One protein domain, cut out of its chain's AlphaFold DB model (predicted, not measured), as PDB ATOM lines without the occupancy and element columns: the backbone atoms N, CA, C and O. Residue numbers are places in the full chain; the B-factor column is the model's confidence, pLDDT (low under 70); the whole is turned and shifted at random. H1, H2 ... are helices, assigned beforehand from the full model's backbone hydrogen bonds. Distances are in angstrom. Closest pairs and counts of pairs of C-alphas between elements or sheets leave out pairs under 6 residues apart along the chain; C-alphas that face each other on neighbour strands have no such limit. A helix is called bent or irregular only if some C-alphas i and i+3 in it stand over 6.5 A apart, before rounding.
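AT A GLANCE: This is residues 6 to 74 of the 75 residues of the protein "Cro/Cl family transcriptional regulator" of Halieaceae bacterium (UniProt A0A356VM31). The longest helix, H5, forms one end of an elongated model, the single helix H4 lies near the middle, and H1, H2 and H3 make a small cluster at the other end, with H2 touching both of its partners. The long link of residues 51 to 61 folds back beside H4 before it reaches H5, and residues 67 to 74 stick out. The printed part has 69 residues with five named helices, H1 to H5 in chain order, and no named strand; its class is all helix. It is only just compact, close to loose, with a radius of gyration of the C-alphas of 12.8 A, and it spans 34 by 21 by 17 A.

IN THESE COORDINATES: Look first for H5, residues 62 to 73: find C-alpha 62 at (-19.610, 77.764, 15.686), and from there the helix runs 16.4 A to C-alpha 73 at (-12.017, 88.189, 25.749). It is neither bent nor irregular, but only just: C-alphas 63 and 66 are 6.1 A apart. Going back along the chain, H4 is residues 41 to 50, 14.4 A long, and H3 is residues 27 to 36, 14.2 A long. H2 is residues 16 to 22, 9.9 A long. H1 is residues 6 to 11, 8.6 A long, and begins at C-alpha 6, (-5.515, 79.496, -3.668).

HOW THE PARTS SIT: Start at H5, which touches no helix and is apart from H4. H4 touches no helix either, and its centre is 3.2 A from the mean of the C-alphas. It is only just apart from H1, with their closest C-alphas 8.2 A apart, and only just apart from H2, at 8.4 A. H4 and H3 are apart too. Go on to H2 and H3, which touch, the closest C-alphas being those of Ser 17 and Pro 27, 5.1 A apart; they run opposite ways at a steep tilt of 67 degrees, only just short of about perpendicular. H1 and H2 touch, closest at the C-alphas of Ile 9 and Ala 16, 5.3 A apart, and run the same way at a steep tilt of 58 degrees. H1 and H3 are close but not clearly touching, with the C-alphas of Asp 6 and Arg 34 the closest at 7.4 A. In H1, H2, H3 and H4 every O i to N i+4 pair is within hydrogen-bond range; in H5 it is 7 of 8.

THE WHOLE: The two C-alphas farthest apart are those of Arg 35 and Ala 74, 38.4 A. The printed part has no cut. The link from H4 to H5 is long, with 11 residues; the other three links are tight. The mean pLDDT of the printed part is 90.8, but look for values under 70 at residue 69 and residues 71 to 74.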
ATOM      1  N   ASP A   6      -5.054  78.761  -2.488       96.38
ATOM      2  CA  ASP A   6      -5.515  79.496  -3.668       96.38
ATOM      3  C   ASP A   6      -6.821  80.264  -3.412       96.38
ATOM      4  O   ASP A   6      -7.001  81.347  -3.966       96.38
ATOM      5  N   GLU A   7      -7.728  79.763  -2.567       96.38
ATOM      6  CA  GLU A   7      -8.896  80.538  -2.116       96.38
ATOM      7  C   GLU A   7      -8.491  81.746  -1.282       96.38
ATOM      8  O   GLU A   7      -8.987  82.842  -1.530       96.38
ATOM      9  N   VAL A   8      -7.533  81.581  -0.362       96.81
ATOM     10  CA  VAL A   8      -6.997  82.701   0.424       96.81
ATOM     11  C   VAL A   8      -6.437  83.783  -0.502       96.81
ATOM     12  O   VAL A   8      -6.792  84.954  -0.383       96.81
ATOM     13  N   ILE A   9      -5.587  83.408  -1.462       96.94
ATOM     14  CA  ILE A   9      -4.982  84.363  -2.404       96.94
ATOM     15  C   ILE A   9      -6.060  85.060  -3.244       96.94
ATOM     16  O   ILE A   9      -5.987  86.277  -3.427       96.94
ATOM     17  N   ARG A  10      -7.060  84.313  -3.732       97.19
ATOM     18  CA  ARG A  10      -8.190  84.859  -4.499       97.19
ATOM     19  C   ARG A  10      -8.998  85.864  -3.684       97.19
ATOM     20  O   ARG A  10      -9.246  86.957  -4.186       97.19
ATOM     21  N   TYR A  11      -9.332  85.535  -2.436       97.25
ATOM     22  CA  TYR A  11     -10.090  86.408  -1.535       97.25
ATOM     23  C   TYR A  11      -9.406  87.768  -1.349       97.25
ATOM     24  O   TYR A  11     -10.042  88.813  -1.444       97.25
ATOM     25  N   PHE A  12      -8.080  87.779  -1.184       96.56
ATOM     26  CA  PHE A  12      -7.297  89.013  -1.059       96.56
ATOM     27  C   PHE A  12      -6.905  89.636  -2.413       96.56
ATOM     28  O   PHE A  12      -5.844  90.251  -2.539       96.56
ATOM     29  N   GLY A  13      -7.752  89.493  -3.436       95.75
ATOM     30  CA  GLY A  13      -7.585  90.157  -4.732       95.75
ATOM     31  C   GLY A  13      -6.536  89.508  -5.632       95.75
ATOM     32  O   GLY A  13      -5.792  90.212  -6.313       95.75
ATOM     33  N   ASN A  14      -6.448  88.174  -5.623       95.25
ATOM     34  CA  ASN A  14      -5.439  87.400  -6.360       95.25
ATOM     35  C   ASN A  14      -3.990  87.779  -6.004       95.25
ATOM     36  O   ASN A  14      -3.091  87.716  -6.843       95.25
ATOM     37  N   ASN A  15      -3.748  88.197  -4.757       95.12
ATOM     38  CA  ASN A  15      -2.483  88.797  -4.352       95.12
ATOM     39  C   ASN A  15      -1.960  88.214  -3.030       95.12
ATOM     40  O   ASN A  15      -2.414  88.564  -1.940       95.12
ATOM     41  N   ALA A  16      -0.920  87.379  -3.122       95.94
ATOM     42  CA  ALA A  16      -0.256  86.793  -1.955       95.94
ATOM     43  C   ALA A  16       0.318  87.849  -0.990       95.94
ATOM     44  O   ALA A  16       0.354  87.620   0.217       95.94
ATOM     45  N   SER A  17       0.724  89.023  -1.480       97.62
ATOM     46  CA  SER A  17       1.201  90.116  -0.625       97.62
ATOM     47  C   SER A  17       0.072  90.810   0.130       97.62
ATOM     48  O   SER A  17       0.291  91.287   1.242       97.62
ATOM     49  N   ALA A  18      -1.133  90.872  -0.437       97.81
ATOM     50  CA  ALA A  18      -2.305  91.370   0.277       97.81
ATOM     51  C   ALA A  18      -2.747  90.376   1.364       97.81
ATOM     52  O   ALA A  18      -2.935  90.779   2.511       97.81
ATOM     53  N   ALA A  19      -2.784  89.077   1.042       97.12
ATOM     54  CA  ALA A  19      -3.045  88.019   2.022       97.12
ATOM     55  C   ALA A  19      -2.027  88.036   3.176       97.12
ATOM     56  O   ALA A  19      -2.394  87.982   4.350       97.12
ATOM     57  N   ALA A  20      -0.738  88.186   2.853       97.88
ATOM     58  CA  ALA A  20       0.324  88.274   3.848       97.88
ATOM     59  C   ALA A  20       0.150  89.476   4.791       97.88
ATOM     60  O   ALA A  20       0.316  89.330   6.001       97.88
ATOM     61  N   ARG A  21      -0.239  90.644   4.257       97.75
ATOM     62  CA  ARG A  21      -0.531  91.841   5.063       97.75
ATOM     63  C   ARG A  21      -1.710  91.623   6.007       97.75
ATOM     64  O   ARG A  21      -1.600  91.959   7.181       97.75
ATOM     65  N   ALA A  22      -2.798  91.018   5.529       95.69
ATOM     66  CA  ALA A  22      -3.977  90.736   6.354       95.69
ATOM     67  C   ALA A  22      -3.668  89.819   7.553       95.69
ATOM     68  O   ALA A  22      -4.289  89.942   8.614       95.69
ATOM     69  N   LEU A  23      -2.683  88.932   7.383       95.50
ATOM     70  CA  LEU A  23      -2.220  87.961   8.375       95.50
ATOM     71  C   LEU A  23      -0.958  88.394   9.129       95.50
ATOM     72  O   LEU A  23      -0.397  87.595   9.880       95.50
ATOM     73  N   ASN A  24      -0.477  89.624   8.934       96.69
ATOM     74  CA  ASN A  24       0.776  90.095   9.528       96.69
ATOM     75  C   ASN A  24       1.923  89.066   9.371       96.69
ATOM     76  O   ASN A  24       2.562  88.632  10.329       96.69
ATOM     77  N   THR A  25       2.110  88.579   8.145       96.56
ATOM     78  CA  THR A  25       3.148  87.613   7.777       96.56
ATOM     79  C   THR A  25       3.834  88.038   6.477       96.56
ATOM     80  O   THR A  25       3.638  89.153   5.998       96.56
ATOM     81  N   THR A  26       4.671  87.177   5.894       97.94
ATOM     82  CA  THR A  26       5.386  87.469   4.643       97.94
ATOM     83  C   THR A  26       4.765  86.739   3.445       97.94
ATOM     84  O   THR A  26       4.247  85.631   3.604       97.94
ATOM     85  N   PRO A  27       4.867  87.285   2.213       97.81
ATOM     86  CA  PRO A  27       4.432  86.578   1.004       97.81
ATOM     87  C   PRO A  27       5.138  85.226   0.827       97.81
ATOM     88  O   PRO A  27       4.538  84.268   0.348       97.81
ATOM     89  N   HIS A  28       6.398  85.123   1.270       97.94
ATOM     90  CA  HIS A  28       7.153  83.870   1.277       97.94
ATOM     91  C   HIS A  28       6.438  82.765   2.068       97.94
ATOM     92  O   HIS A  28       6.391  81.625   1.609       97.94
ATOM     93  N   ASN A  29       5.834  83.093   3.215       98.00
ATOM     94  CA  ASN A  29       5.067  82.121   3.992       98.00
ATOM     95  C   ASN A  29       3.805  81.669   3.253       98.00
ATOM     96  O   ASN A  29       3.529  80.475   3.230       98.00
ATOM     97  N   ILE A  30       3.099  82.578   2.571       97.81
ATOM     98  CA  ILE A  30       1.930  82.220   1.750       97.81
ATOM     99  C   ILE A  30       2.325  81.238   0.636       97.81
ATOM    100  O   ILE A  30       1.679  80.210   0.444       97.81
ATOM    101  N   TYR A  31       3.427  81.505  -0.070       97.31
ATOM    102  CA  TYR A  31       3.925  80.586  -1.097       97.31
ATOM    103  C   TYR A  31       4.419  79.261  -0.518       97.31
ATOM    104  O   TYR A  31       4.235  78.223  -1.151       97.31
ATOM    105  N   ARG A  32       5.016  79.269   0.679       98.00
ATOM    106  CA  ARG A  32       5.376  78.036   1.388       98.00
ATOM    107  C   ARG A  32       4.132  77.186   1.652       98.00
ATOM    108  O   ARG A  32       4.147  76.022   1.277       98.00
ATOM    109  N   TRP A  33       3.058  77.765   2.190       96.94
ATOM    110  CA  TRP A  33       1.790  77.054   2.417       96.94
ATOM    111  C   TRP A  33       1.240  76.466   1.123       96.94
ATOM    112  O   TRP A  33       0.808  75.320   1.099       96.94
ATOM    113  N   ARG A  34       1.312  77.228   0.023       96.19
ATOM    114  CA  ARG A  34       0.880  76.751  -1.297       96.19
ATOM    115  C   ARG A  34       1.686  75.538  -1.756       96.19
ATOM    116  O   ARG A  34       1.102  74.589  -2.261       96.19
ATOM    117  N   ARG A  35       3.012  75.550  -1.564       96.50
ATOM    118  CA  ARG A  35       3.876  74.395  -1.871       96.50
ATOM    119  C   ARG A  35       3.600  73.196  -0.966       96.50
ATOM    120  O   ARG A  35       3.697  72.070  -1.427       96.50
ATOM    121  N   GLU A  36       3.282  73.444   0.299       95.62
ATOM    122  CA  GLU A  36       2.929  72.414   1.285       95.62
ATOM    123  C   GLU A  36       1.480  71.917   1.128       95.62
ATOM    124  O   GLU A  36       1.101  70.932   1.751       95.62
ATOM    125  N   GLY A  37       0.673  72.580   0.294       95.25
ATOM    126  CA  GLY A  37      -0.712  72.212   0.005       95.25
ATOM    127  C   GLY A  37      -1.710  72.525   1.122       95.25
ATOM    128  O   GLY A  37      -2.872  72.150   1.003       95.25
ATOM    129  N   GLN A  38      -1.296  73.215   2.189       95.25
ATOM    130  CA  GLN A  38      -2.143  73.452   3.359       95.25
ATOM    131  C   GLN A  38      -1.921  74.831   3.980       95.25
ATOM    132  O   GLN A  38      -0.792  75.307   4.116       95.25
ATOM    133  N   VAL A  39      -3.011  75.457   4.425       96.56
ATOM    134  CA  VAL A  39      -2.958  76.615   5.323       96.56
ATOM    135  C   VAL A  39      -2.769  76.091   6.756       96.56
ATOM    136  O   VAL A  39      -3.547  75.231   7.175       96.56
ATOM    137  N   PRO A  40      -1.790  76.582   7.542       95.56
ATOM    138  CA  PRO A  40      -1.620  76.156   8.931       95.56
ATOM    139  C   PRO A  40      -2.899  76.348   9.747       95.56
ATOM    140  O   PRO A  40      -3.538  77.393   9.643       95.56
ATOM    141  N   ARG A  41      -3.242  75.386  10.611       92.38
ATOM    142  CA  ARG A  41      -4.534  75.364  11.320       92.38
ATOM    143  C   ARG A  41      -4.858  76.675  12.041       92.38
ATOM    144  O   ARG A  41      -5.912  77.249  11.806       92.38
ATOM    145  N   GLY A  42      -3.928  77.220  12.828       91.94
ATOM    146  CA  GLY A  42      -4.140  78.510  13.503       91.94
ATOM    147  C   GLY A  42      -4.425  79.673  12.538       91.94
ATOM    148  O   GLY A  42      -5.227  80.548  12.846       91.94
ATOM    149  N   ARG A  43      -3.834  79.648  11.335       95.94
ATOM    150  CA  ARG A  43      -4.098  80.638  10.281       95.94
ATOM    151  C   ARG A  43      -5.449  80.427   9.615       95.94
ATOM    152  O   ARG A  43      -6.067  81.415   9.246       95.94
ATOM    153  N   GLN A  44      -5.926  79.188   9.497       95.50
ATOM    154  CA  GLN A  44      -7.285  78.924   9.023       95.50
ATOM    155  C   GLN A  44      -8.324  79.562   9.952       95.50
ATOM    156  O   GLN A  44      -9.185  80.294   9.477       95.50
ATOM    157  N   TYR A  45      -8.206  79.348  11.268       92.50
ATOM    158  CA  TYR A  45      -9.105  79.965  12.254       92.50
ATOM    159  C   TYR A  45      -9.032  81.495  12.209       92.50
ATOM    160  O   TYR A  45     -10.058  82.168  12.162       92.50
ATOM    161  N   GLU A  46      -7.826  82.065  12.161       94.56
ATOM    162  CA  GLU A  46      -7.647  83.516  12.040       94.56
ATOM    163  C   GLU A  46      -8.300  84.076  10.765       94.56
ATOM    164  O   GLU A  46      -8.975  85.107  10.813       94.56
ATOM    165  N   LEU A  47      -8.119  83.396   9.628       95.69
ATOM    166  CA  LEU A  47      -8.741  83.758   8.356       95.69
ATOM    167  C   LEU A  47     -10.260  83.699   8.453       95.69
ATOM    168  O   LEU A  47     -10.902  84.681   8.103       95.69
ATOM    169  N   HIS A  48     -10.816  82.620   9.004       94.44
ATOM    170  CA  HIS A  48     -12.255  82.467   9.189       94.44
ATOM    171  C   HIS A  48     -12.875  83.660   9.914       94.44
ATOM    172  O   HIS A  48     -13.843  84.253   9.433       94.44
ATOM    173  N   LEU A  49     -12.263  84.073  11.026       91.88
ATOM    174  CA  LEU A  49     -12.725  85.216  11.808       91.88
ATOM    175  C   LEU A  49     -12.576  86.537  11.037       91.88
ATOM    176  O   LEU A  49     -13.525  87.318  10.959       91.88
ATOM    177  N   LYS A  50     -11.410  86.787  10.422       92.75
ATOM    178  CA  LYS A  50     -11.150  88.021   9.656       92.75
ATOM    179  C   LYS A  50     -12.073  88.171   8.450       92.75
ATOM    180  O   LYS A  50     -12.442  89.293   8.111       92.75
ATOM    181  N   THR A  51     -12.441  87.062   7.815       94.12
ATOM    182  CA  THR A  51     -13.313  87.046   6.637       94.12
ATOM    183  C   THR A  51     -14.776  86.789   6.975       94.12
ATOM    184  O   THR A  51     -15.567  86.593   6.060       94.12
ATOM    185  N   ARG A  52     -15.151  86.757   8.262       91.56
ATOM    186  CA  ARG A  52     -16.530  86.508   8.721       91.56
ATOM    187  C   ARG A  52     -17.148  85.235   8.123       91.56
ATOM    188  O   ARG A  52     -18.312  85.225   7.742       91.56
ATOM    189  N   GLY A  53     -16.351  84.176   8.016       91.75
ATOM    190  CA  GLY A  53     -16.798  82.873   7.524       91.75
ATOM    191  C   GLY A  53     -16.766  82.661   6.008       91.75
ATOM    192  O   GLY A  53     -17.005  81.535   5.585       91.75
ATOM    193  N   GLU A  54     -16.409  83.671   5.203       93.62
ATOM    194  CA  GLU A  54     -16.216  83.501   3.746       93.62
ATOM    195  C   GLU A  54     -15.120  82.469   3.426       93.62
ATOM    196  O   GLU A  54     -15.247  81.671   2.501       93.62
ATOM    197  N   LEU A  55     -14.048  82.445   4.226       94.56
ATOM    198  CA  LEU A  55     -13.077  81.355   4.253       94.56
ATOM    199  C   LEU A  55     -13.380  80.451   5.456       94.56
ATOM    200  O   LEU A  55     -13.371  80.906   6.600       94.56
ATOM    201  N   GLN A  56     -13.642  79.164   5.229       93.25
ATOM    202  CA  GLN A  56     -13.995  78.233   6.309       93.25
ATOM    203  C   GLN A  56     -12.798  77.435   6.820       93.25
ATOM    204  O   GLN A  56     -12.128  76.749   6.053       93.25
ATOM    205  N   ALA A  57     -12.527  77.535   8.123       93.00
ATOM    206  CA  ALA A  57     -11.500  76.726   8.764       93.00
ATOM    207  C   ALA A  57     -11.965  75.276   8.918       93.00
ATOM    208  O   ALA A  57     -13.142  75.009   9.169       93.00
ATOM    209  N   ASP A  58     -11.027  74.341   8.807       91.19
ATOM    210  CA  ASP A  58     -11.318  72.930   9.018       91.19
ATOM    211  C   ASP A  58     -11.750  72.647  10.451       91.19
ATOM    212  O   ASP A  58     -11.041  72.961  11.413       91.19
ATOM    213  N   GLY A  59     -12.901  71.984  10.574       86.50
ATOM    214  CA  GLY A  59     -13.451  71.577  11.862       86.50
ATOM    215  C   GLY A  59     -13.859  72.751  12.750       86.50
ATOM    216  O   GLY A  59     -13.869  72.578  13.964       86.50
ATOM    217  N   PHE A  60     -14.150  73.921  12.168       85.12
ATOM    218  CA  PHE A  60     -14.758  75.027  12.901       85.12
ATOM    219  C   PHE A  60     -16.174  74.642  13.336       85.12
ATOM    220  O   PHE A  60     -17.029  74.366  12.490       85.12
ATOM    221  N   ASP A  61     -16.409  74.632  14.643       86.56
ATOM    222  CA  ASP A  61     -17.725  74.434  15.240       86.56
ATOM    223  C   ASP A  61     -18.186  75.778  15.821       86.56
ATOM    224  O   ASP A  61     -17.633  76.221  16.829       86.56
ATOM    225  N   PRO A  62     -19.177  76.455  15.215       80.75
ATOM    226  CA  PRO A  62     -19.610  77.764  15.686       80.75
ATOM    227  C   PRO A  62     -20.110  77.731  17.135       80.75
ATOM    228  O   PRO A  62     -19.868  78.685  17.875       80.75
ATOM    229  N   ASP A  63     -20.752  76.649  17.571       81.56
ATOM    230  CA  ASP A  63     -21.323  76.577  18.914       81.56
ATOM    231  C   ASP A  63     -20.226  76.406  19.973       81.56
ATOM    232  O   ASP A  63     -20.309  76.980  21.059       81.56
ATOM    233  N   ALA A  64     -19.157  75.673  19.655       83.88
ATOM    234  CA  ALA A  64     -18.031  75.473  20.565       83.88
ATOM    235  C   ALA A  64     -16.992  76.611  20.496       83.88
ATOM    236  O   ALA A  64     -16.557  77.136  21.529       83.88
ATOM    237  N   ASP A  65     -16.599  77.014  19.288       81.81
ATOM    238  CA  ASP A  65     -15.446  77.885  19.054       81.81
ATOM    239  C   ASP A  65     -15.759  79.361  19.352       81.81
ATOM    240  O   ASP A  65     -14.923  80.062  19.932       81.81
ATOM    241  N   TYR A  66     -16.974  79.850  19.057       78.19
ATOM    242  CA  TYR A  66     -17.348  81.225  19.424       78.19
ATOM    243  C   TYR A  66     -17.458  81.408  20.944       78.19
ATOM    244  O   TYR A  66     -17.047  82.449  21.468       78.19
ATOM    245  N   LEU A  67     -17.949  80.398  21.673       78.31
ATOM    246  CA  LEU A  67     -18.015  80.435  23.138       78.31
ATOM    247  C   LEU A  67     -16.620  80.475  23.773       78.31
ATOM    248  O   LEU A  67     -16.411  81.207  24.746       78.31
ATOM    249  N   ALA A  68     -15.659  79.724  23.229       72.81
ATOM    250  CA  ALA A  68     -14.278  79.733  23.708       72.81
ATOM    251  C   ALA A  68     -13.625  81.120  23.556       72.81
ATOM    252  O   ALA A  68     -12.978  81.615  24.485       72.81
ATOM    253  N   ILE A  69     -13.855  81.790  22.423       69.50
ATOM    254  CA  ILE A  69     -13.357  83.152  22.176       69.50
ATOM    255  C   ILE A  69     -14.018  84.150  23.132       69.50
ATOM    256  O   ILE A  69     -13.320  84.929  23.782       69.50
ATOM    257  N   GLY A  70     -15.348  84.098  23.273       70.06
ATOM    258  CA  GLY A  70     -16.094  84.991  24.163       70.06
ATOM    259  C   GLY A  70     -15.634  84.909  25.622       70.06
ATOM    260  O   GLY A  70     -15.518  85.933  26.288       70.06
ATOM    261  N   ARG A  71     -15.286  83.709  26.106       66.44
ATOM    262  CA  ARG A  71     -14.713  83.517  27.451       66.44
ATOM    263  C   ARG A  71     -13.299  84.072  27.601       66.44
ATOM    264  O   ARG A  71     -12.943  84.491  28.694       66.44
ATOM    265  N   THR A  72     -12.505  84.055  26.534       64.50
ATOM    266  CA  THR A  72     -11.109  84.523  26.558       64.50
ATOM    267  C   THR A  72     -11.025  86.052  26.518       64.50
ATOM    268  O   THR A  72     -10.137  86.626  27.128       64.50
ATOM    269  N   LEU A  73     -11.960  86.720  25.834       57.09
ATOM    270  CA  LEU A  73     -12.017  88.189  25.749       57.09
ATOM    271  C   LEU A  73     -12.666  88.859  26.971       57.09
ATOM    272  O   LEU A  73     -12.590  90.076  27.111       57.09
ATOM    273  N   ALA A  74     -13.338  88.081  27.820       59.53
ATOM    274  CA  ALA A  74     -13.999  88.559  29.030       59.53
ATOM    275  C   ALA A  74     -13.097  88.530  30.285       59.53
ATOM    276  O   ALA A  74     -13.599  88.796  31.377       59.53
TER     277      ALA A  74